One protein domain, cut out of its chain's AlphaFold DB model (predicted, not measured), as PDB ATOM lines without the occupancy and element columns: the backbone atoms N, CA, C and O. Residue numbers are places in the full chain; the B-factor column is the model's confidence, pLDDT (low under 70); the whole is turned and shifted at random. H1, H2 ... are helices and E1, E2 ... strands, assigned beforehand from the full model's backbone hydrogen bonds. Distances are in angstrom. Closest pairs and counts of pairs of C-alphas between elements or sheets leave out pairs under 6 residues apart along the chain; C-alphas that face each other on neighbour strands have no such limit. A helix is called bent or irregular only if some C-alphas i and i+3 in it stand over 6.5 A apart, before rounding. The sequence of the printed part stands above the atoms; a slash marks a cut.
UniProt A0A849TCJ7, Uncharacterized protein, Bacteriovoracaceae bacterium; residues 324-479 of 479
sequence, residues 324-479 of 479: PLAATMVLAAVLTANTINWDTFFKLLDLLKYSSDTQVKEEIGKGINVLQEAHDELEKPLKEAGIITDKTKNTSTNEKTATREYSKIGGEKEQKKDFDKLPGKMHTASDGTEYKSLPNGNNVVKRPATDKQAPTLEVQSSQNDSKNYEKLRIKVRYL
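Overview. This is residues 324 to 479 of the 479 residues of an uncharacterized protein of Bacteriovoracaceae bacterium (UniProt A0A849TCJ7). A long helix, H3, joins two parts: with residues 358 to 370 it stands beside H1, and with H2 they make a small three-helix bundle at one end, while residues 372 to 382 pack on one face of a strongly twisted seven-stranded sheet at the other. H4 packs on that same face, and no named helix covers the opposite one. The printed part has 156 residues, with H1 H2 H3 E1 E2 H4 E3 E4 E5 E6 E7 along the chain; the class is mixed, helices and strands. The mixed sheet runs E1 E2 E7 E6 E5 E4 E3. The whole is compact, with a radius of gyration of the C-alphas of 17.2 A, and spans 51 by 32 by 30 A.

Arrangement. H1, residues 324 to 336, and H2, residues 342 to 352, form a helical hairpin at a shallow tilt of 11 degrees; their closest C-alphas, of Val 334 and Phe 345, are 6.8 A apart. H3, residues 358 to 384, touches H1 with residues 358 to 370 alone, closest at the C-alphas of Thr 328 and Val 360, 4.6 A. H1, H2 and H3 are an up and down bundle, each helix running against the one before. E1, residues 396 to 398, and E2, residues 403 to 408, form a hairpin, with N 398 and O 403 at 3.1 A. H4, residues 411 to 421, is near H3. E3, residues 426 to 428, E4, 434 to 437, E5, 443 to 447, E6, 456 to 460, and E7, 473 to 478, form a meander, each strand the antiparallel neighbour of the one before; N 427 and O 435 are 2.8 A apart, N 444 and O 436 2.8 A, N 445 and O 458 2.8 A, and N 476 and O 457 2.8 A. E7 is parallel to E2, with N 406 and O 475 at 2.8 A. H3 and H4 are on the same face of this sheet, two layers. H3 lies over E7 and E6 at a height over the sheet of 8.7 A; the closest C-alphas of H3 and E6, of Leu 378 and Val 459, are 6.5 A apart. Every O i to N i+4 pair is within hydrogen-bond range in H1, H2 and H4; in H3, 21 of 23 are.

Along the chain. H1 begins at C-alpha 324 (200.397, 192.268, 199.664) and is 18.0 A long. H2 measures 14.7 A, H3 37.3 A and H4 16.1 A. H3 has a kink of 41 degrees near residue 378 and is only just irregular: C-alphas 378 and 381 are 6.9 A apart. E2 measures 16.3 A; E7, 16.0 A, ends at C-alpha 478 (187.932, 174.060, 163.094).

Size, cuts and confidence. The C-alphas farthest apart, of Leu 325 and Lys 413, are 51.9 A apart. The printed part has no cut. The links H3 to E1 and E6 to E7 are long. Mean pLDDT of the printed part is 73.3; residues 324 to 364, 367, 370, 390 to 402 and 462 to 472 are under 70.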
ATOM      1  N   PRO A 324     200.505 192.041 201.080       48.44
ATOM      2  CA  PRO A 324     200.397 192.268 199.664       48.44
ATOM      3  C   PRO A 324     201.670 192.754 198.976       48.44
ATOM      4  O   PRO A 324     202.010 192.268 197.905       48.44
ATOM      5  N   LEU A 325     202.469 193.586 199.639       41.94
ATOM      6  CA  LEU A 325     203.801 193.941 199.142       41.94
ATOM      7  C   LEU A 325     204.639 192.683 198.852       41.94
ATOM      8  O   LEU A 325     205.484 192.681 197.966       41.94
ATOM      9  N   ALA A 326     204.354 191.586 199.555       45.59
ATOM     10  CA  ALA A 326     205.017 190.320 199.351       45.59
ATOM     11  C   ALA A 326     204.685 189.601 198.060       45.59
ATOM     12  O   ALA A 326     205.549 189.123 197.327       45.59
ATOM     13  N   ALA A 327     203.390 189.499 197.850       52.62
ATOM     14  CA  ALA A 327     202.771 188.913 196.697       52.62
ATOM     15  C   ALA A 327     203.207 189.672 195.436       52.62
ATOM     16  O   ALA A 327     203.713 189.051 194.507       52.62
ATOM     17  N   THR A 328     203.149 191.007 195.484       49.94
ATOM     18  CA  THR A 328     203.719 191.957 194.512       49.94
ATOM     19  C   THR A 328     205.165 191.634 194.177       49.94
ATOM     20  O   THR A 328     205.551 191.565 193.022       49.94
ATOM     21  N   MET A 329     205.975 191.393 195.191       47.72
ATOM     22  CA  MET A 329     207.406 191.211 195.045       47.72
ATOM     23  C   MET A 329     207.813 189.841 194.480       47.72
ATOM     24  O   MET A 329     208.719 189.763 193.658       47.72
ATOM     25  N   VAL A 330     207.125 188.762 194.867       56.31
ATOM     26  CA  VAL A 330     207.311 187.441 194.239       56.31
ATOM     27  C   VAL A 330     206.787 187.457 192.801       56.31
ATOM     28  O   VAL A 330     207.422 186.876 191.927       56.31
ATOM     29  N   LEU A 331     205.681 188.160 192.535       58.41
ATOM     30  CA  LEU A 331     205.202 188.403 191.173       58.41
ATOM     31  C   LEU A 331     206.250 189.164 190.360       58.41
ATOM     32  O   LEU A 331     206.672 188.665 189.329       58.41
ATOM     33  N   ALA A 332     206.753 190.294 190.853       50.25
ATOM     34  CA  ALA A 332     207.795 191.069 190.186       50.25
ATOM     35  C   ALA A 332     209.057 190.231 189.927       50.25
ATOM     36  O   ALA A 332     209.630 190.314 188.846       50.25
ATOM     37  N   ALA A 333     209.460 189.366 190.864       51.84
ATOM     38  CA  ALA A 333     210.561 188.418 190.673       51.84
ATOM     39  C   ALA A 333     210.315 187.448 189.516       51.84
ATOM     40  O   ALA A 333     211.169 187.249 188.658       51.84
ATOM     41  N   VAL A 334     209.121 186.855 189.492       57.97
ATOM     42  CA  VAL A 334     208.694 185.938 188.434       57.97
ATOM     43  C   VAL A 334     208.628 186.656 187.085       57.97
ATOM     44  O   VAL A 334     208.975 186.049 186.081       57.97
ATOM     45  N   LEU A 335     208.229 187.931 187.062       54.19
ATOM     46  CA  LEU A 335     208.087 188.739 185.847       54.19
ATOM     47  C   LEU A 335     209.393 189.346 185.332       54.19
ATOM     48  O   LEU A 335     209.500 189.624 184.144       54.19
ATOM     49  N   THR A 336     210.372 189.571 186.207       47.81
ATOM     50  CA  THR A 336     211.689 190.120 185.839       47.81
ATOM     51  C   THR A 336     212.719 189.038 185.530       47.81
ATOM     52  O   THR A 336     213.799 189.350 185.033       47.81
ATOM     53  N   ALA A 337     212.399 187.767 185.784       52.62
ATOM     54  CA  ALA A 337     213.213 186.653 185.327       52.62
ATOM     55  C   ALA A 337     213.255 186.619 183.789       52.62
ATOM     56  O   ALA A 337     212.220 186.726 183.133       52.62
ATOM     57  N   ASN A 338     214.442 186.381 183.213       44.69
ATOM     58  CA  ASN A 338     214.635 186.254 181.758       44.69
ATOM     59  C   ASN A 338     213.746 185.166 181.116       44.69
ATOM     60  O   ASN A 338     213.519 185.181 179.909       44.69
ATOM     61  N   THR A 339     213.241 184.226 181.920       52.44
ATOM     62  CA  THR A 339     212.286 183.188 181.519       52.44
ATOM     63  C   THR A 339     211.202 183.047 182.586       52.44
ATOM     64  O   THR A 339     211.490 182.654 183.721       52.44
ATOM     65  N   ILE A 340     209.949 183.334 182.227       56.88
ATOM     66  CA  ILE A 340     208.810 183.247 183.149       56.88
ATOM     67  C   ILE A 340     208.322 181.799 183.230       56.88
ATOM     68  O   ILE A 340     207.798 181.249 182.262       56.88
ATOM     69  N   ASN A 341     208.420 181.183 184.412       59.22
ATOM     70  CA  ASN A 341     207.740 179.917 184.676       59.22
ATOM     71  C   ASN A 341     206.243 180.180 184.898       59.22
ATOM     72  O   ASN A 341     205.809 180.541 185.997       59.22
ATOM     73  N   TRP A 342     205.452 179.977 183.846       62.66
ATOM     74  CA  TRP A 342     204.012 180.228 183.866       62.66
ATOM     75  C   TRP A 342     203.251 179.379 184.887       62.66
ATOM     76  O   TRP A 342     202.289 179.864 185.469       62.66
ATOM     77  N   ASP A 343     203.694 178.157 185.189       56.19
ATOM     78  CA  ASP A 343     203.063 177.341 186.234       56.19
ATOM     79  C   ASP A 343     203.242 177.945 187.617       56.19
ATOM     80  O   ASP A 343     202.303 177.980 188.413       56.19
ATOM     81  N   THR A 344     204.441 178.442 187.904       58.19
ATOM     82  CA  THR A 344     204.700 179.181 189.135       58.19
ATOM     83  C   THR A 344     203.883 180.468 189.163       58.19
ATOM     84  O   THR A 344     203.266 180.752 190.189       58.19
ATOM     85  N   PHE A 345     203.797 181.196 188.043       66.62
ATOM     86  CA  PHE A 345     202.964 182.394 187.934       66.62
ATOM     87  C   PHE A 345     201.484 182.097 188.212       66.62
ATOM     88  O   PHE A 345     200.894 182.764 189.052       66.62
ATOM     89  N   PHE A 346     200.885 181.075 187.593       64.81
ATOM     90  CA  PHE A 346     199.471 180.744 187.802       64.81
ATOM     91  C   PHE A 346     199.193 180.159 189.183       64.81
ATOM     92  O   PHE A 346     198.190 180.516 189.792       64.81
ATOM     93  N   LYS A 347     200.085 179.319 189.727       61.12
ATOM     94  CA  LYS A 347     199.984 178.867 191.126       61.12
ATOM     95  C   LYS A 347     199.988 180.063 192.076       61.12
ATOM     96  O   LYS A 347     199.218 180.090 193.032       61.12
ATOM     97  N   LEU A 348     200.840 181.051 191.809       61.78
ATOM     98  CA  LEU A 348     200.912 182.279 192.586       61.78
ATOM     99  C   LEU A 348     199.663 183.148 192.378       61.78
ATOM    100  O   LEU A 348     199.082 183.605 193.355       61.78
ATOM    101  N   LEU A 349     199.184 183.305 191.144       68.38
ATOM    102  CA  LEU A 349     197.941 184.006 190.827       68.38
ATOM    103  C   LEU A 349     196.750 183.389 191.569       68.38
ATOM    104  O   LEU A 349     195.983 184.109 192.196       68.38
ATOM    105  N   ASP A 350     196.624 182.061 191.564       63.94
ATOM    106  CA  ASP A 350     195.551 181.343 192.255       63.94
ATOM    107  C   ASP A 350     195.591 181.542 193.774       63.94
ATOM    108  O   ASP A 350     194.538 181.645 194.409       63.94
ATOM    109  N   LEU A 351     196.793 181.621 194.354       56.03
ATOM    110  CA  LEU A 351     196.980 181.956 195.765       56.03
ATOM    111  C   LEU A 351     196.571 183.407 196.051       56.03
ATOM    112  O   LEU A 351     196.006 183.688 197.103       56.03
ATOM    113  N   LEU A 352     196.821 184.324 195.119       63.34
ATOM    114  CA  LEU A 352     196.693 185.766 195.336       63.34
ATOM    115  C   LEU A 352     195.406 186.390 194.790       63.34
ATOM    116  O   LEU A 352     195.143 187.559 195.070       63.34
ATOM    117  N   LYS A 353     194.581 185.642 194.051       68.88
ATOM    118  CA  LYS A 353     193.389 186.166 193.355       68.88
ATOM    119  C   LYS A 353     192.357 186.835 194.263       68.88
ATOM    120  O   LYS A 353     191.569 187.649 193.793       68.88
ATOM    121  N   TYR A 354     192.358 186.508 195.554       66.12
ATOM    122  CA  TYR A 354     191.466 187.108 196.552       66.12
ATOM    123  C   TYR A 354     192.126 188.225 197.373       66.12
ATOM    124  O   TYR A 354     191.509 188.742 198.303       66.12
ATOM    125  N   SER A 355     193.362 188.614 197.046       64.00
ATOM    126  CA  SER A 355     194.042 189.725 197.711       64.00
ATOM    127  C   SER A 355     193.278 191.030 197.481       64.00
ATOM    128  O   SER A 355     192.928 191.388 196.354       64.00
ATOM    129  N   SER A 356     193.003 191.763 198.560       65.69
ATOM    130  CA  SER A 356     192.322 193.059 198.489       65.69
ATOM    131  C   SER A 356     193.263 194.211 198.131       65.69
ATOM    132  O   SER A 356     192.783 195.279 197.747       65.69
ATOM    133  N   ASP A 357     194.575 193.997 198.185       66.31
ATOM    134  CA  ASP A 357     195.566 195.059 198.072       66.31
ATOM    135  C   ASP A 357     195.851 195.528 196.646       66.31
ATOM    136  O   ASP A 357     195.864 194.757 195.686       66.31
ATOM    137  N   THR A 358     196.121 196.823 196.532       64.12
ATOM    138  CA  THR A 358     196.278 197.518 195.256       64.12
ATOM    139  C   THR A 358     197.614 197.218 194.573       64.12
ATOM    140  O   THR A 358     197.621 197.015 193.365       64.12
ATOM    141  N   GLN A 359     198.722 197.111 195.311       56.00
ATOM    142  CA  GLN A 359     200.036 196.783 194.744       56.00
ATOM    143  C   GLN A 359     200.084 195.339 194.245       56.00
ATOM    144  O   GLN A 359     200.732 195.051 193.239       56.00
ATOM    145  N   VAL A 360     199.390 194.409 194.913       58.97
ATOM    146  CA  VAL A 360     199.283 193.018 194.424       58.97
ATOM    147  C   VAL A 360     198.518 192.979 193.129       58.97
ATOM    148  O   VAL A 360     198.960 192.350 192.177       58.97
ATOM    149  N   LYS A 361     197.378 193.667 193.089       68.19
ATOM    150  CA  LYS A 361     196.568 193.770 191.879       68.19
ATOM    151  C   LYS A 361     197.346 194.417 190.737       68.19
ATOM    152  O   LYS A 361     197.203 193.972 189.605       68.19
ATOM    153  N   GLU A 362     198.180 195.416 191.027       69.12
ATOM    154  CA  GLU A 362     199.039 196.060 190.033       69.12
ATOM    155  C   GLU A 362     200.069 195.084 189.447       69.12
ATOM    156  O   GLU A 362     200.162 194.970 188.229       69.12
ATOM    157  N   GLU A 363     200.792 194.327 190.277       63.22
ATOM    158  CA  GLU A 363     201.778 193.345 189.790       63.22
ATOM    159  C   GLU A 363     201.138 192.124 189.130       63.22
ATOM    160  O   GLU A 363     201.652 191.625 188.131       63.22
ATOM    161  N   ILE A 364     199.983 191.669 189.626       69.38
ATOM    162  CA  ILE A 364     199.154 190.690 188.911       69.38
ATOM    163  C   ILE A 364     198.808 191.246 187.526       69.38
ATOM    164  O   ILE A 364     198.954 190.539 186.534       69.38
ATOM    165  N   GLY A 365     198.397 192.514 187.449       72.50
ATOM    166  CA  GLY A 365     198.094 193.202 186.197       72.50
ATOM    167  C   GLY A 365     199.294 193.258 185.255       72.50
ATOM    168  O   GLY A 365     199.161 192.896 184.090       72.50
ATOM    169  N   LYS A 366     200.483 193.621 185.756       72.12
ATOM    170  CA  LYS A 366     201.734 193.579 184.979       72.12
ATOM    171  C   LYS A 366     202.003 192.175 184.451       72.12
ATOM    172  O   LYS A 366     202.306 192.025 183.275       72.12
ATOM    173  N   GLY A 367     201.817 191.145 185.271       66.00
ATOM    174  CA  GLY A 367     202.032 189.770 184.834       66.00
ATOM    175  C   GLY A 367     201.025 189.268 183.810       66.00
ATOM    176  O   GLY A 367     201.403 188.584 182.863       66.00
ATOM    177  N   ILE A 368     199.759 189.663 183.945       74.75
ATOM    178  CA  ILE A 368     198.727 189.408 182.935       74.75
ATOM    179  C   ILE A 368     199.060 190.144 181.630       74.75
ATOM    180  O   ILE A 368     198.870 189.571 180.562       74.75
ATOM    181  N   ASN A 369     199.597 191.365 181.693       74.06
ATOM    182  CA  ASN A 369     200.028 192.101 180.503       74.06
ATOM    183  C   ASN A 369     201.207 191.410 179.809       74.06
ATOM    184  O   ASN A 369     201.152 191.204 178.604       74.06
ATOM    185  N   VAL A 370     202.220 190.960 180.553       69.88
ATOM    186  CA  VAL A 370     203.341 190.203 179.969       69.88
ATOM    187  C   VAL A 370     202.859 188.876 179.361       69.88
ATOM    188  O   VAL A 370     203.295 188.485 178.280       69.88
ATOM    189  N   LEU A 371     201.902 188.192 180.000       72.25
ATOM    190  CA  LEU A 371     201.247 187.005 179.433       72.25
ATOM    191  C   LEU A 371     200.477 187.330 178.147       72.25
ATOM    192  O   LEU A 371     200.436 186.522 177.218       72.25
ATOM    193  N   GLN A 372     199.815 188.483 178.112       75.62
ATOM    194  CA  GLN A 372     199.083 188.964 176.949       75.62
ATOM    195  C   GLN A 372     200.042 189.245 175.789       75.62
ATOM    196  O   GLN A 372     199.803 188.738 174.701       75.62
ATOM    197  N   GLU A 373     201.143 189.952 176.037       78.25
ATOM    198  CA  GLU A 373     202.193 190.226 175.049       78.25
ATOM    199  C   GLU A 373     202.787 188.925 174.492       78.25
ATOM    200  O   GLU A 373     202.892 188.760 173.277       78.25
ATOM    201  N   ALA A 374     203.082 187.950 175.360       73.50
ATOM    202  CA  ALA A 374     203.565 186.637 174.937       73.50
ATOM    203  C   ALA A 374     202.549 185.892 174.047       73.50
ATOM    204  O   ALA A 374     202.928 185.274 173.051       73.50
ATOM    205  N   HIS A 375     201.250 185.958 174.365       79.94
ATOM    206  CA  HIS A 375     200.209 185.413 173.489       79.94
ATOM    207  C   HIS A 375     200.101 186.175 172.167       79.94
ATOM    208  O   HIS A 375     199.922 185.547 171.125       79.94
ATOM    209  N   ASP A 376     200.204 187.502 172.190       82.25
ATOM    210  CA  ASP A 376     200.071 188.339 171.001       82.25
ATOM    211  C   ASP A 376     201.216 188.076 170.007       82.25
ATOM    212  O   ASP A 376     200.977 187.983 168.800       82.25
ATOM    213  N   GLU A 377     202.432 187.833 170.504       81.94
ATOM    214  CA  GLU A 377     203.565 187.385 169.686       81.94
ATOM    215  C   GLU A 377     203.334 185.996 169.062       81.94
ATOM    216  O   GLU A 377     203.656 185.777 167.891       81.94
ATOM    217  N   LEU A 378     202.716 185.057 169.790       83.00
ATOM    218  CA  LEU A 378     202.328 183.754 169.227       83.00
ATOM    219  C   LEU A 378     201.166 183.860 168.222       83.00
ATOM    220  O   LEU A 378     201.075 183.057 167.292       83.00
ATOM    221  N   GLU A 379     200.271 184.833 168.383       87.56
ATOM    222  CA  GLU A 379     199.149 185.079 167.470       87.56
ATOM    223  C   GLU A 379     199.551 185.753 166.169       87.56
ATOM    224  O   GLU A 379     198.910 185.524 165.140       87.56
ATOM    225  N   LYS A 380     200.576 186.603 166.212       88.75
ATOM    226  CA  LYS A 380     201.059 187.393 165.081       88.75
ATOM    227  C   LYS A 380     201.117 186.619 163.753       88.75
ATOM    228  O   LYS A 380     200.464 187.070 162.811       88.75
ATOM    229  N   PRO A 381     201.750 185.431 163.651       86.69
ATOM    230  CA  PRO A 381     201.771 184.670 162.398       86.69
ATOM    231  C   PRO A 381     200.375 184.240 161.917       86.69
ATOM    232  O   PRO A 381     200.123 184.183 160.715       86.69
ATOM    233  N   LEU A 382     199.438 183.958 162.830       89.31
ATOM    234  CA  LEU A 382     198.059 183.606 162.476       89.31
ATOM    235  C   LEU A 382     197.257 184.829 162.006       89.31
ATOM    236  O   LEU A 382     196.435 184.699 161.096       89.31
ATOM    237  N   LYS A 383     197.481 186.000 162.619       89.94
ATOM    238  CA  LYS A 383     196.865 187.278 162.221       89.94
ATOM    239  C   LYS A 383     197.366 187.724 160.849       89.94
ATOM    240  O   LYS A 383     196.557 188.021 159.974       89.94
ATOM    241  N   GLU A 384     198.678 187.694 160.633       90.31
ATOM    242  CA  GLU A 384     199.315 188.043 159.355       90.31
ATOM    243  C   GLU A 384     198.863 187.113 158.217       90.31
ATOM    244  O   GLU A 384     198.619 187.568 157.101       90.31
ATOM    245  N   ALA A 385     198.651 185.824 158.507       89.56
ATOM    246  CA  ALA A 385     198.100 184.858 157.555       89.56
ATOM    247  C   ALA A 385     196.569 184.974 157.349       89.56
ATOM    248  O   ALA A 385     195.985 184.205 156.576       89.56
ATOM    249  N   GLY A 386     195.892 185.892 158.051       89.81
ATOM    250  CA  GLY A 386     194.438 186.068 158.002       89.81
ATOM    251  C   GLY A 386     193.653 184.847 158.497       89.81
ATOM    252  O   GLY A 386     192.522 184.606 158.065       89.81
ATOM    253  N   ILE A 387     194.265 184.025 159.353       88.81
ATOM    254  CA  ILE A 387     193.654 182.811 159.906       88.81
ATOM    255  C   ILE A 387     192.708 183.188 161.043       88.81
ATOM    256  O   ILE A 387     191.575 182.699 161.067       88.81
ATOM    257  N   ILE A 388     193.159 184.085 161.923       87.38
ATOM    258  CA  ILE A 388     192.384 184.669 163.021       87.38
ATOM    259  C   ILE A 388     192.203 186.174 162.808       87.38
ATOM    260  O   ILE A 388     193.019 186.831 162.167       87.38
ATOM    261  N   THR A 389     191.116 186.720 163.350       79.31
ATOM    262  CA  THR A 389     190.816 188.160 163.346       79.31
ATOM    263  C   THR A 389     190.345 188.607 164.729       79.31
ATOM    264  O   THR A 389     189.875 187.788 165.522       79.31
ATOM    265  N   ASP A 390     190.347 189.910 164.997       65.69
ATOM    266  CA  ASP A 390     189.832 190.461 166.264       65.69
ATOM    267  C   ASP A 390     188.323 190.195 166.474       65.69
ATOM    268  O   ASP A 390     187.787 190.392 167.560       65.69
ATOM    269  N   LYS A 391     187.615 189.719 165.437       58.88
ATOM    270  CA  LYS A 391     186.178 189.389 165.462       58.88
ATOM    271  C   LYS A 391     185.879 187.901 165.679       58.88
ATOM    272  O   LYS A 391     184.706 187.529 165.743       58.88
ATOM    273  N   THR A 392     186.892 187.035 165.760       57.12
ATOM    274  CA  THR A 392     186.683 185.589 165.954       57.12
ATOM    275  C   THR A 392     186.228 185.325 167.397       57.12
ATOM    276  O   THR A 392     186.958 185.537 168.357       57.12
ATOM    277  N   LYS A 393     184.959 184.942 167.549       46.94
ATOM    278  CA  LYS A 393     184.074 185.437 168.614       46.94
ATOM    279  C   LYS A 393     184.054 184.655 169.936       46.94
ATOM    280  O   LYS A 393     183.096 184.820 170.673       46.94
ATOM    281  N   ASN A 394     185.045 183.822 170.252       48.34
ATOM    282  CA  ASN A 394     185.096 183.108 171.537       48.34
ATOM    283  C   ASN A 394     186.547 182.867 171.970       48.34
ATOM    284  O   ASN A 394     187.024 181.737 171.933       48.34
ATOM    285  N   THR A 395     187.254 183.923 172.371       49.59
ATOM    286  CA  THR A 395     188.524 183.774 173.089       49.59
ATOM    287  C   THR A 395     188.229 183.313 174.512       49.59
ATOM    288  O   THR A 395     187.826 184.106 175.361       49.59
ATOM    289  N   SER A 396     188.400 182.021 174.779       48.53
ATOM    290  CA  SER A 396     188.535 181.523 176.147       48.53
ATOM    291  C   SER A 396     190.027 181.400 176.424       48.53
ATOM    292  O   SER A 396     190.694 180.523 175.877       48.53
ATOM    293  N   THR A 397     190.563 182.309 177.237       51.19
ATOM    294  CA  THR A 397     191.848 182.060 177.891       51.19
ATOM    295  C   THR A 397     191.551 181.100 179.029       51.19
ATOM    296  O   THR A 397     190.908 181.473 180.011       51.19
ATOM    297  N   ASN A 398     191.960 179.841 178.891       55.38
ATOM    298  CA  ASN A 398     191.891 178.930 180.021       55.38
ATOM    299  C   ASN A 398     193.033 179.284 180.978       55.38
ATOM    300  O   ASN A 398     194.184 178.915 180.740       55.38
ATOM    301  N   GLU A 399     192.700 179.996 182.059       53.44
ATOM    302  CA  GLU A 399     193.647 180.430 183.097       53.44
ATOM    303  C   GLU A 399     194.451 179.264 183.696       53.44
ATOM    304  O   GLU A 399     195.552 179.468 184.188       53.44
ATOM    305  N   LYS A 400     193.953 178.020 183.607       52.56
ATOM    306  CA  LYS A 400     194.658 176.834 184.119       52.56
ATOM    307  C   LYS A 400     195.692 176.248 183.159       52.56
ATOM    308  O   LYS A 400     196.516 175.450 183.598       52.56
ATOM    309  N   THR A 401     195.629 176.559 181.863       56.97
ATOM    310  CA  THR A 401     196.496 175.925 180.850       56.97
ATOM    311  C   THR A 401     197.299 176.906 180.012       56.97
ATOM    312  O   THR A 401     198.001 176.451 179.117       56.97
ATOM    313  N   ALA A 402     197.207 178.218 180.272       67.81
ATOM    314  CA  ALA A 402     197.884 179.256 179.482       67.81
ATOM    315  C   ALA A 402     197.597 179.143 177.970       67.81
ATOM    316  O   ALA A 402     198.442 179.436 177.130       67.81
ATOM    317  N   THR A 403     196.416 178.628 177.620       76.44
ATOM    318  CA  THR A 403     196.026 178.378 176.232       76.44
ATOM    319  C   THR A 403     194.950 179.368 175.838       76.44
ATOM    320  O   THR A 403     193.924 179.469 176.519       76.44
ATOM    321  N   ARG A 404     195.156 180.051 174.714       80.88
ATOM    322  CA  ARG A 404     194.127 180.870 174.077       80.88
ATOM    323  C   ARG A 404     193.524 180.106 172.912       80.88
ATOM    324  O   ARG A 404     194.230 179.706 171.985       80.88
ATOM    325  N   GLU A 405     192.219 179.882 172.975       85.19
ATOM    326  CA  GLU A 405     191.498 179.140 171.944       85.19
ATOM    327  C   GLU A 405     190.642 180.060 171.062       85.19
ATOM    328  O   GLU A 405     189.988 180.980 171.547       85.19
ATOM    329  N   TYR A 406     190.623 179.762 169.764       85.69
ATOM    330  CA  TYR A 406     189.794 180.366 168.726       85.69
ATOM    331  C   TYR A 406     188.967 179.282 168.044       85.69
ATOM    332  O   TYR A 406     189.429 178.151 167.898       85.69
ATOM    333  N   SER A 407     187.787 179.643 167.545       86.75
ATOM    334  CA  SER A 407     186.960 178.750 166.728       86.75
ATOM    335  C   SER A 407     186.764 179.326 165.333       86.75
ATOM    336  O   SER A 407     186.452 180.509 165.185       86.75
ATOM    337  N   LYS A 408     186.898 178.481 164.314       87.25
ATOM    338  CA  LYS A 408     186.697 178.809 162.901       87.25
ATOM    339  C   LYS A 408     185.853 177.719 162.247       87.25
ATOM    340  O   LYS A 408     185.974 176.562 162.613       87.25
ATOM    341  N   ILE A 409     184.975 178.067 161.314       87.06
ATOM    342  CA  ILE A 409     184.147 177.079 160.604       87.06
ATOM    343  C   ILE A 409     184.944 176.524 159.420       87.06
ATOM    344  O   ILE A 409     185.598 177.298 158.720       87.06
ATOM    345  N   GLY A 410     184.849 175.215 159.164       86.19
ATOM    346  CA  GLY A 410     185.320 174.623 157.906       86.19
ATOM    347  C   GLY A 410     186.053 173.287 158.025       86.19
ATOM    348  O   GLY A 410     186.559 172.795 157.010       86.19
ATOM    349  N   GLY A 411     186.116 172.705 159.229       91.06
ATOM    350  CA  GLY A 411     186.751 171.409 159.490       91.06
ATOM    351  C   GLY A 411     188.185 171.268 158.951       91.06
ATOM    352  O   GLY A 411     188.926 172.240 158.796       91.06
ATOM    353  N   GLU A 412     188.584 170.033 158.633       90.12
ATOM    354  CA  GLU A 412     189.951 169.704 158.183       90.12
ATOM    355  C   GLU A 412     190.353 170.384 156.869       90.12
ATOM    356  O   GLU A 412     191.528 170.679 156.637       90.12
ATOM    357  N   LYS A 413     189.381 170.654 155.991       91.56
ATOM    358  CA  LYS A 413     189.646 171.268 154.688       91.56
ATOM    359  C   LYS A 413     190.138 172.704 154.845       91.56
ATOM    360  O   LYS A 413     191.143 173.070 154.236       91.56
ATOM    361  N   GLU A 414     189.452 173.505 155.662       92.12
ATOM    362  CA  GLU A 414     189.883 174.883 155.922       92.12
ATOM    363  C   GLU A 414     191.141 174.904 156.799       92.12
ATOM    364  O   GLU A 414     192.045 175.693 156.537       92.12
ATOM    365  N   GLN A 415     191.270 173.969 157.748       94.69
ATOM    366  CA  GLN A 415     192.487 173.796 158.545       94.69
ATOM    367  C   GLN A 415     193.729 173.575 157.673       94.69
ATOM    368  O   GLN A 415     194.753 174.223 157.886       94.69
ATOM    369  N   LYS A 416     193.661 172.670 156.688       93.25
ATOM    370  CA  LYS A 416     194.782 172.405 155.775       93.25
ATOM    371  C   LYS A 416     195.140 173.651 154.966       93.25
ATOM    372  O   LYS A 416     196.305 174.025 154.905       93.25
ATOM    373  N   LYS A 417     194.135 174.326 154.411       94.38
ATOM    374  CA  LYS A 417     194.318 175.564 153.646       94.38
ATOM    375  C   LYS A 417     194.975 176.665 154.479       94.38
ATOM    376  O   LYS A 417     195.836 177.374 153.973       94.38
ATOM    377  N   ASP A 418     194.581 176.817 155.739       94.56
ATOM    378  CA  ASP A 418     195.183 177.792 156.646       94.56
ATOM    379  C   ASP A 418     196.604 177.393 157.067       94.56
ATOM    380  O   ASP A 418     197.486 178.247 157.112       94.56
ATOM    381  N   PHE A 419     196.868 176.101 157.278       94.50
ATOM    382  CA  PHE A 419     198.219 175.601 157.527       94.50
ATOM    383  C   PHE A 419     199.171 175.899 156.365       94.50
ATOM    384  O   PHE A 419     200.319 176.293 156.576       94.50
ATOM    385  N   ASP A 420     198.691 175.758 155.130       93.94
ATOM    386  CA  ASP A 420     199.482 175.985 153.922       93.94
ATOM    387  C   ASP A 420     199.887 177.459 153.748       93.94
ATOM    388  O   ASP A 420     200.979 177.717 153.244       93.94
ATOM    389  N   LYS A 421     199.084 178.413 154.245       94.38
ATOM    390  CA  LYS A 421     199.401 179.859 154.220       94.38
ATOM    391  C   LYS A 421     200.572 180.251 155.117       94.38
ATOM    392  O   LYS A 421     201.183 181.291 154.892       94.38
ATOM    393  N   LEU A 422     200.848 179.470 156.159       92.69
ATOM    394  CA  LEU A 422     201.873 179.813 157.139       92.69
ATOM    395  C   LEU A 422     203.280 179.583 156.568       92.69
ATOM    396  O   LEU A 422     203.497 178.578 155.877       92.69
ATOM    397  N   PRO A 423     204.242 180.480 156.851       89.69
ATOM    398  CA  PRO A 423     205.612 180.328 156.379       89.69
ATOM    399  C   PRO A 423     206.304 179.144 157.071       89.69
ATOM    400  O   PRO A 423     205.825 178.619 158.075       89.69
ATOM    401  N   GLY A 424     207.452 178.732 156.536       88.69
ATOM    402  CA  GLY A 424     208.263 177.655 157.107       88.69
ATOM    403  C   GLY A 424     208.217 176.355 156.309       88.69
ATOM    404  O   GLY A 424     207.317 176.110 155.500       88.69
ATOM    405  N   LYS A 425     209.237 175.520 156.521       88.38
ATOM    406  CA  LYS A 425     209.313 174.187 155.915       88.38
ATOM    407  C   LYS A 425     208.396 173.236 156.674       88.38
ATOM    408  O   LYS A 425     208.320 173.291 157.897       88.38
ATOM    409  N   MET A 426     207.693 172.388 155.931       92.25
ATOM    410  CA  MET A 426     206.867 171.338 156.514       92.25
ATOM    411  C   MET A 426     207.760 170.195 156.992       92.25
ATOM    412  O   MET A 426     208.648 169.742 156.268       92.25
ATOM    413  N   HIS A 427     207.477 169.725 158.196       91.31
ATOM    414  CA  HIS A 427     208.097 168.577 158.826       91.31
ATOM    415  C   HIS A 427     207.012 167.607 159.293       91.31
ATOM    416  O   HIS A 427     205.873 168.003 159.557       91.31
ATOM    417  N   THR A 428     207.383 166.338 159.418       89.25
ATOM    418  CA  THR A 428     206.517 165.285 159.949       89.25
ATOM    419  C   THR A 428     207.243 164.631 161.113       89.25
ATOM    420  O   THR A 428     208.365 164.151 160.955       89.25
ATOM    421  N   ALA A 429     206.633 164.668 162.294       82.69
ATOM    422  CA  ALA A 429     207.149 164.008 163.483       82.69
ATOM    423  C   ALA A 429     207.005 162.480 163.373       82.69
ATOM    424  O   ALA A 429     206.282 161.960 162.522       82.69
ATOM    425  N   SER A 430     207.685 161.746 164.257       74.75
ATOM    426  CA  SER A 430     207.663 160.275 164.281       74.75
ATOM    427  C   SER A 430     206.272 159.678 164.514       74.75
ATOM    428  O   SER A 430     206.025 158.540 164.135       74.75
ATOM    429  N   ASP A 431     205.365 160.439 165.129       76.56
ATOM    430  CA  ASP A 431     203.967 160.063 165.355       76.56
ATOM    431  C   ASP A 431     203.037 160.429 164.177       76.56
ATOM    432  O   ASP A 431     201.824 160.245 164.265       76.56
ATOM    433  N   GLY A 432     203.595 160.943 163.076       81.19
ATOM    434  CA  GLY A 432     202.850 161.386 161.898       81.19
ATOM    435  C   GLY A 432     202.306 162.813 161.990       81.19
ATOM    436  O   GLY A 432     201.643 163.263 161.057       81.19
ATOM    437  N   THR A 433     202.580 163.547 163.073       85.69
ATOM    438  CA  THR A 433     202.119 164.931 163.229       85.69
ATOM    439  C   THR A 433     202.855 165.873 162.277       85.69
ATOM    440  O   THR A 433     204.084 165.937 162.264       85.69
ATOM    441  N   GLU A 434     202.101 166.654 161.503       91.38
ATOM    442  CA  GLU A 434     202.650 167.685 160.620       91.38
ATOM    443  C   GLU A 434     202.891 168.993 161.385       91.38
ATOM    444  O   GLU A 434     202.020 169.469 162.121       91.38
ATOM    445  N   TYR A 435     204.051 169.618 161.176       93.31
ATOM    446  CA  TYR A 435     204.355 170.936 161.733       93.31
ATOM    447  C   TYR A 435     205.212 171.797 160.795       93.31
ATOM    448  O   TYR A 435     205.860 171.292 159.878       93.31
ATOM    449  N   LYS A 436     205.194 173.115 161.008       93.56
ATOM    450  CA  LYS A 436     206.064 174.095 160.340       93.56
ATOM    451  C   LYS A 436     206.838 174.894 161.377       93.56
ATOM    452  O   LYS A 436     206.227 175.405 162.313       93.56
ATOM    453  N   SER A 437     208.143 175.048 161.176       89.12
ATOM    454  CA  SER A 437     208.967 175.957 161.980       89.12
ATOM    455  C   SER A 437     208.977 177.347 161.350       89.12
ATOM    456  O   SER A 437     209.351 177.521 160.187       89.12
ATOM    457  N   LEU A 438     208.517 178.328 162.116       85.12
ATOM    458  CA  LEU A 438     208.438 179.730 161.737       85.12
ATOM    459  C   LEU A 438     209.819 180.404 161.845       85.12
ATOM    460  O   LEU A 438     210.680 179.934 162.591       85.12
ATOM    461  N   PRO A 439     210.050 181.536 161.150       80.44
ATOM    462  CA  PRO A 439     211.329 182.255 161.201       80.44
ATOM    463  C   PRO A 439     211.750 182.731 162.599       80.44
ATOM    464  O   PRO A 439     212.937 182.899 162.850       80.44
ATOM    465  N   ASN A 440     210.792 182.935 163.505       74.56
ATOM    466  CA  ASN A 440     211.033 183.304 164.903       74.56
ATOM    467  C   ASN A 440     211.291 182.089 165.816       74.56
ATOM    468  O   ASN A 440     211.276 182.230 167.032       74.56
ATOM    469  N   GLY A 441     211.478 180.895 165.248       78.69
ATOM    470  CA  GLY A 441     211.717 179.652 165.980       78.69
ATOM    471  C   GLY A 441     210.444 178.907 166.387       78.69
ATOM    472  O   GLY A 441     210.496 177.694 166.558       78.69
ATOM    473  N   ASN A 442     209.289 179.569 166.487       84.81
ATOM    474  CA  ASN A 442     208.041 178.933 166.923       84.81
ATOM    475  C   ASN A 442     207.562 177.848 165.953       84.81
ATOM    476  O   ASN A 442     207.801 177.918 164.750       84.81
ATOM    477  N   ASN A 443     206.826 176.865 166.462       87.81
ATOM    478  CA  ASN A 443     206.269 175.789 165.654       87.81
ATOM    479  C   ASN A 443     204.757 175.946 165.515       87.81
ATOM    480  O   ASN A 443     204.056 176.189 166.494       87.81
ATOM    481  N   VAL A 444     204.237 175.741 164.307       90.81
ATOM    482  CA  VAL A 444     202.801 175.547 164.096       90.81
ATOM    483  C   VAL A 444     202.543 174.081 163.836       90.81
ATOM    484  O   VAL A 444     203.045 173.526 162.864       90.81
ATOM    485  N   VAL A 445     201.752 173.467 164.702       91.44
ATOM    486  CA  VAL A 445     201.390 172.056 164.673       91.44
ATOM    487  C   VAL A 445     199.983 171.912 164.115       91.44
ATOM    488  O   VAL A 445     199.045 172.579 164.559       91.44
ATOM    489  N   LYS A 446     199.818 171.012 163.150       92.81
ATOM    490  CA  LYS A 446     198.524 170.656 162.576       92.81
ATOM    491  C   LYS A 446     198.069 169.319 163.145       92.81
ATOM    492  O   LYS A 446     198.699 168.291 162.918       92.81
ATOM    493  N   ARG A 447     196.944 169.326 163.866       90.69
ATOM    494  CA  ARG A 447     196.351 168.117 164.457       90.69
ATOM    495  C   ARG A 447     195.038 167.752 163.756       90.69
ATOM    496  O   ARG A 447     194.143 168.602 163.731       90.69
ATOM    497  N   PRO A 448     194.893 166.535 163.209       87.44
ATOM    498  CA  PRO A 448     193.659 166.106 162.548       87.44
ATOM    499  C   PRO A 448     192.496 165.962 163.538       87.44
ATOM    500  O   PRO A 448     192.677 166.059 164.758       87.44
ATOM    501  N   ALA A 449     191.292 165.742 163.011       87.88
ATOM    502  CA  ALA A 449     190.131 165.423 163.826       87.88
ATOM    503  C   ALA A 449     190.319 164.075 164.543       87.88
ATOM    504  O   ALA A 449     190.968 163.156 164.047       87.88
ATOM    505  N   THR A 450     189.707 163.942 165.717       86.44
ATOM    506  CA  THR A 450     189.572 162.666 166.435       86.44
ATOM    507  C   THR A 450     188.120 162.488 166.858       86.44
ATOM    508  O   THR A 450     187.380 163.472 166.920       86.44
ATOM    509  N   ASP A 451     187.729 161.279 167.265       75.88
ATOM    510  CA  ASP A 451     186.371 160.971 167.754       75.88
ATOM    511  C   ASP A 451     185.882 161.894 168.887       75.88
ATOM    512  O   ASP A 451     184.690 161.960 169.181       75.88
ATOM    513  N   LYS A 452     186.801 162.602 169.558       81.19
ATOM    514  CA  LYS A 452     186.518 163.466 170.711       81.19
ATOM    515  C   LYS A 452     186.875 164.934 170.496       81.19
ATOM    516  O   LYS A 452     186.550 165.752 171.355       81.19
ATOM    517  N   GLN A 453     187.585 165.290 169.422       84.69
ATOM    518  CA  GLN A 453     188.087 166.653 169.228       84.69
ATOM    519  C   GLN A 453     188.091 167.069 167.759       84.69
ATOM    520  O   GLN A 453     188.596 166.354 166.897       84.69
ATOM    521  N   ALA A 454     187.598 168.283 167.520       87.88
ATOM    522  CA  ALA A 454     187.693 168.966 166.241       87.88
ATOM    523  C   ALA A 454     189.163 169.178 165.805       87.88
ATOM    524  O   ALA A 454     190.034 169.351 166.669       87.88
ATOM    525  N   PRO A 455     189.434 169.214 164.488       89.69
ATOM    526  CA  PRO A 455     190.766 169.470 163.948       89.69
ATOM    527  C   PRO A 455     191.293 170.836 164.385       89.69
ATOM    528  O   PRO A 455     190.532 171.803 164.486       89.69
ATOM    529  N   THR A 456     192.596 170.928 164.668       91.75
ATOM    530  CA  THR A 456     193.198 172.136 165.257       91.75
ATOM    531  C   THR A 456     194.529 172.556 164.654       91.75
ATOM    532  O   THR A 456     195.370 171.721 164.326       91.75
ATOM    533  N   LEU A 457     194.734 173.867 164.527       90.69
ATOM    534  CA  LEU A 457     196.071 174.443 164.366       90.69
ATOM    535  C   LEU A 457     196.539 174.976 165.711       90.69
ATOM    536  O   LEU A 457     195.786 175.672 166.387       90.69
ATOM    537  N   GLU A 458     197.760 174.638 166.096       90.38
ATOM    538  CA  GLU A 458     198.331 175.000 167.387       90.38
ATOM    539  C   GLU A 458     199.683 175.677 167.178       90.38
ATOM    540  O   GLU A 458     200.598 175.063 166.638       90.38
ATOM    541  N   VAL A 459     199.817 176.937 167.587       87.94
ATOM    542  CA  VAL A 459     201.114 177.621 167.629       87.94
ATOM    543  C   VAL A 459     201.730 177.372 168.998       87.94
ATOM    544  O   VAL A 459     201.101 177.634 170.026       87.94
ATOM    545  N   GLN A 460     202.950 176.850 168.989       84.38
ATOM    546  CA  GLN A 460     203.741 176.507 170.158       84.38
ATOM    547  C   GLN A 460     205.084 177.234 170.087       84.38
ATOM    548  O   GLN A 460     205.665 177.374 169.008       84.38
ATOM    549  N   SER A 461     205.602 177.651 171.239       74.69
ATOM    550  CA  SER A 461     207.007 178.058 171.346       74.69
ATOM    551  C   SER A 461     207.928 176.888 170.961       74.69
ATOM    552  O   SER A 461     207.570 175.729 171.181       74.69
ATOM    553  N   SER A 462     209.084 177.163 170.348       59.75
ATOM    554  CA  SER A 462     209.990 176.116 169.839       59.75
ATOM    555  C   SER A 462     210.446 175.122 170.919       59.75
ATOM    556  O   SER A 462     210.629 175.497 172.073       59.75
ATOM    557  N   GLN A 463     210.692 173.864 170.525       47.91
ATOM    558  CA  GLN A 463     211.228 172.809 171.401       47.91
ATOM    559  C   GLN A 463     212.731 172.947 171.711       47.91
ATOM    560  O   GLN A 463     213.196 172.301 172.646       47.91
ATOM    561  N   ASN A 464     213.481 173.779 170.974       40.69
ATOM    562  CA  ASN A 464     214.900 174.028 171.271       40.69
ATOM    563  C   ASN A 464     215.105 175.056 172.394       40.69
ATOM    564  O   ASN A 464     216.201 175.133 172.936       40.69
ATOM    565  N   ASP A 465     214.047 175.759 172.811       40.50
ATOM    566  CA  ASP A 465     213.967 176.373 174.139       40.50
ATOM    567  C   ASP A 465     213.368 175.346 175.101       40.50
ATOM    568  O   ASP A 465     212.191 175.392 175.477       40.50
ATOM    569  N   SER A 466     214.176 174.344 175.443       35.62
ATOM    570  CA  SER A 466     213.789 173.245 176.317       35.62
ATOM    571  C   SER A 466     213.080 173.763 177.579       35.62
ATOM    572  O   SER A 466     213.658 174.493 178.382       35.62
ATOM    573  N   LYS A 467     211.825 173.339 177.769       43.34
ATOM    574  CA  LYS A 467     211.047 173.385 179.026       43.34
ATOM    575  C   LYS A 467     210.521 174.742 179.532       43.34
ATOM    576  O   LYS A 467     209.796 174.738 180.524       43.34
ATOM    577  N   ASN A 468     210.763 175.877 178.870       43.31
ATOM    578  CA  ASN A 468     210.406 177.188 179.458       43.31
ATOM    579  C   ASN A 468     209.016 177.748 179.076       43.31
ATOM    580  O   ASN A 468     208.487 178.592 179.796       43.31
ATOM    581  N   TYR A 469     208.366 177.228 178.025       49.12
ATOM    582  CA  TYR A 469     207.034 177.685 177.575       49.12
ATOM    583  C   TYR A 469     206.048 176.550 177.243       49.12
ATOM    584  O   TYR A 469     205.109 176.765 176.480       49.12
ATOM    585  N   GLU A 470     206.200 175.340 177.803       50.81
ATOM    586  CA  GLU A 470     205.419 174.143 177.396       50.81
ATOM    587  C   GLU A 470     203.884 174.315 177.382       50.81
ATOM    588  O   GLU A 470     203.167 173.535 176.736       50.81
ATOM    589  N   LYS A 471     203.355 175.326 178.076       59.81
ATOM    590  CA  LYS A 471     201.918 175.581 178.207       59.81
ATOM    591  C   LYS A 471     201.390 176.756 177.389       59.81
ATOM    592  O   LYS A 471     200.197 176.763 177.104       59.81
ATOM    593  N   LEU A 472     202.238 177.700 176.974       69.94
ATOM    594  CA  LEU A 472     201.776 178.894 176.265       69.94
ATOM    595  C   LEU A 472     201.490 178.537 174.806       69.94
ATOM    596  O   LEU A 472     202.390 178.191 174.039       69.94
ATOM    597  N   ARG A 473     200.200 178.503 174.462       82.38
ATOM    598  CA  ARG A 473     199.708 177.917 173.210       82.38
ATOM    599  C   ARG A 473     198.568 178.747 172.650       82.38
ATOM    600  O   ARG A 473     197.639 179.107 173.377       82.38
ATOM    601  N   ILE A 474     198.585 178.954 171.338       85.06
ATOM    602  CA  ILE A 474     197.429 179.478 170.605       85.06
ATOM    603  C   ILE A 474     196.808 178.338 169.818       85.06
ATOM    604  O   ILE A 474     197.491 177.699 169.022       85.06
ATOM    605  N   LYS A 475     195.514 178.082 170.016       89.12
ATOM    606  CA  LYS A 475     194.799 176.983 169.362       89.12
ATOM    607  C   LYS A 475     193.636 177.506 168.531       89.12
ATOM    608  O   LYS A 475     192.763 178.183 169.051       89.12
ATOM    609  N   VAL A 476     193.571 177.129 167.259       89.31
ATOM    610  CA  VAL A 476     192.431 177.390 166.372       89.31
ATOM    611  C   VAL A 476     191.706 176.073 166.123       89.31
ATOM    612  O   VAL A 476     192.259 175.181 165.483       89.31
ATOM    613  N   ARG A 477     190.488 175.930 166.651       89.50
ATOM    614  CA  ARG A 477     189.590 174.785 166.448       89.50
ATOM    615  C   ARG A 477     188.729 175.003 165.212       89.50
ATOM    616  O   ARG A 477     188.058 176.028 165.105       89.50
ATOM    617  N   TYR A 478     188.718 174.024 164.319       88.50
ATOM    618  CA  TYR A 478     187.932 174.060 163.094       88.50
ATOM    619  C   TYR A 478     186.657 173.239 163.283       88.50
ATOM    620  O   TYR A 478     186.714 172.012 163.297       88.50
ATOM    621  N   LEU A 479     185.542 173.939 163.499       87.00
ATOM    622  CA  LEU A 479     184.208 173.374 163.715       87.00
ATOM    623  C   LEU A 479     183.597 172.826 162.424       87.00
ATOM    624  O   LEU A 479     183.884 173.392 161.331       87.00
TER     625      LEU A 479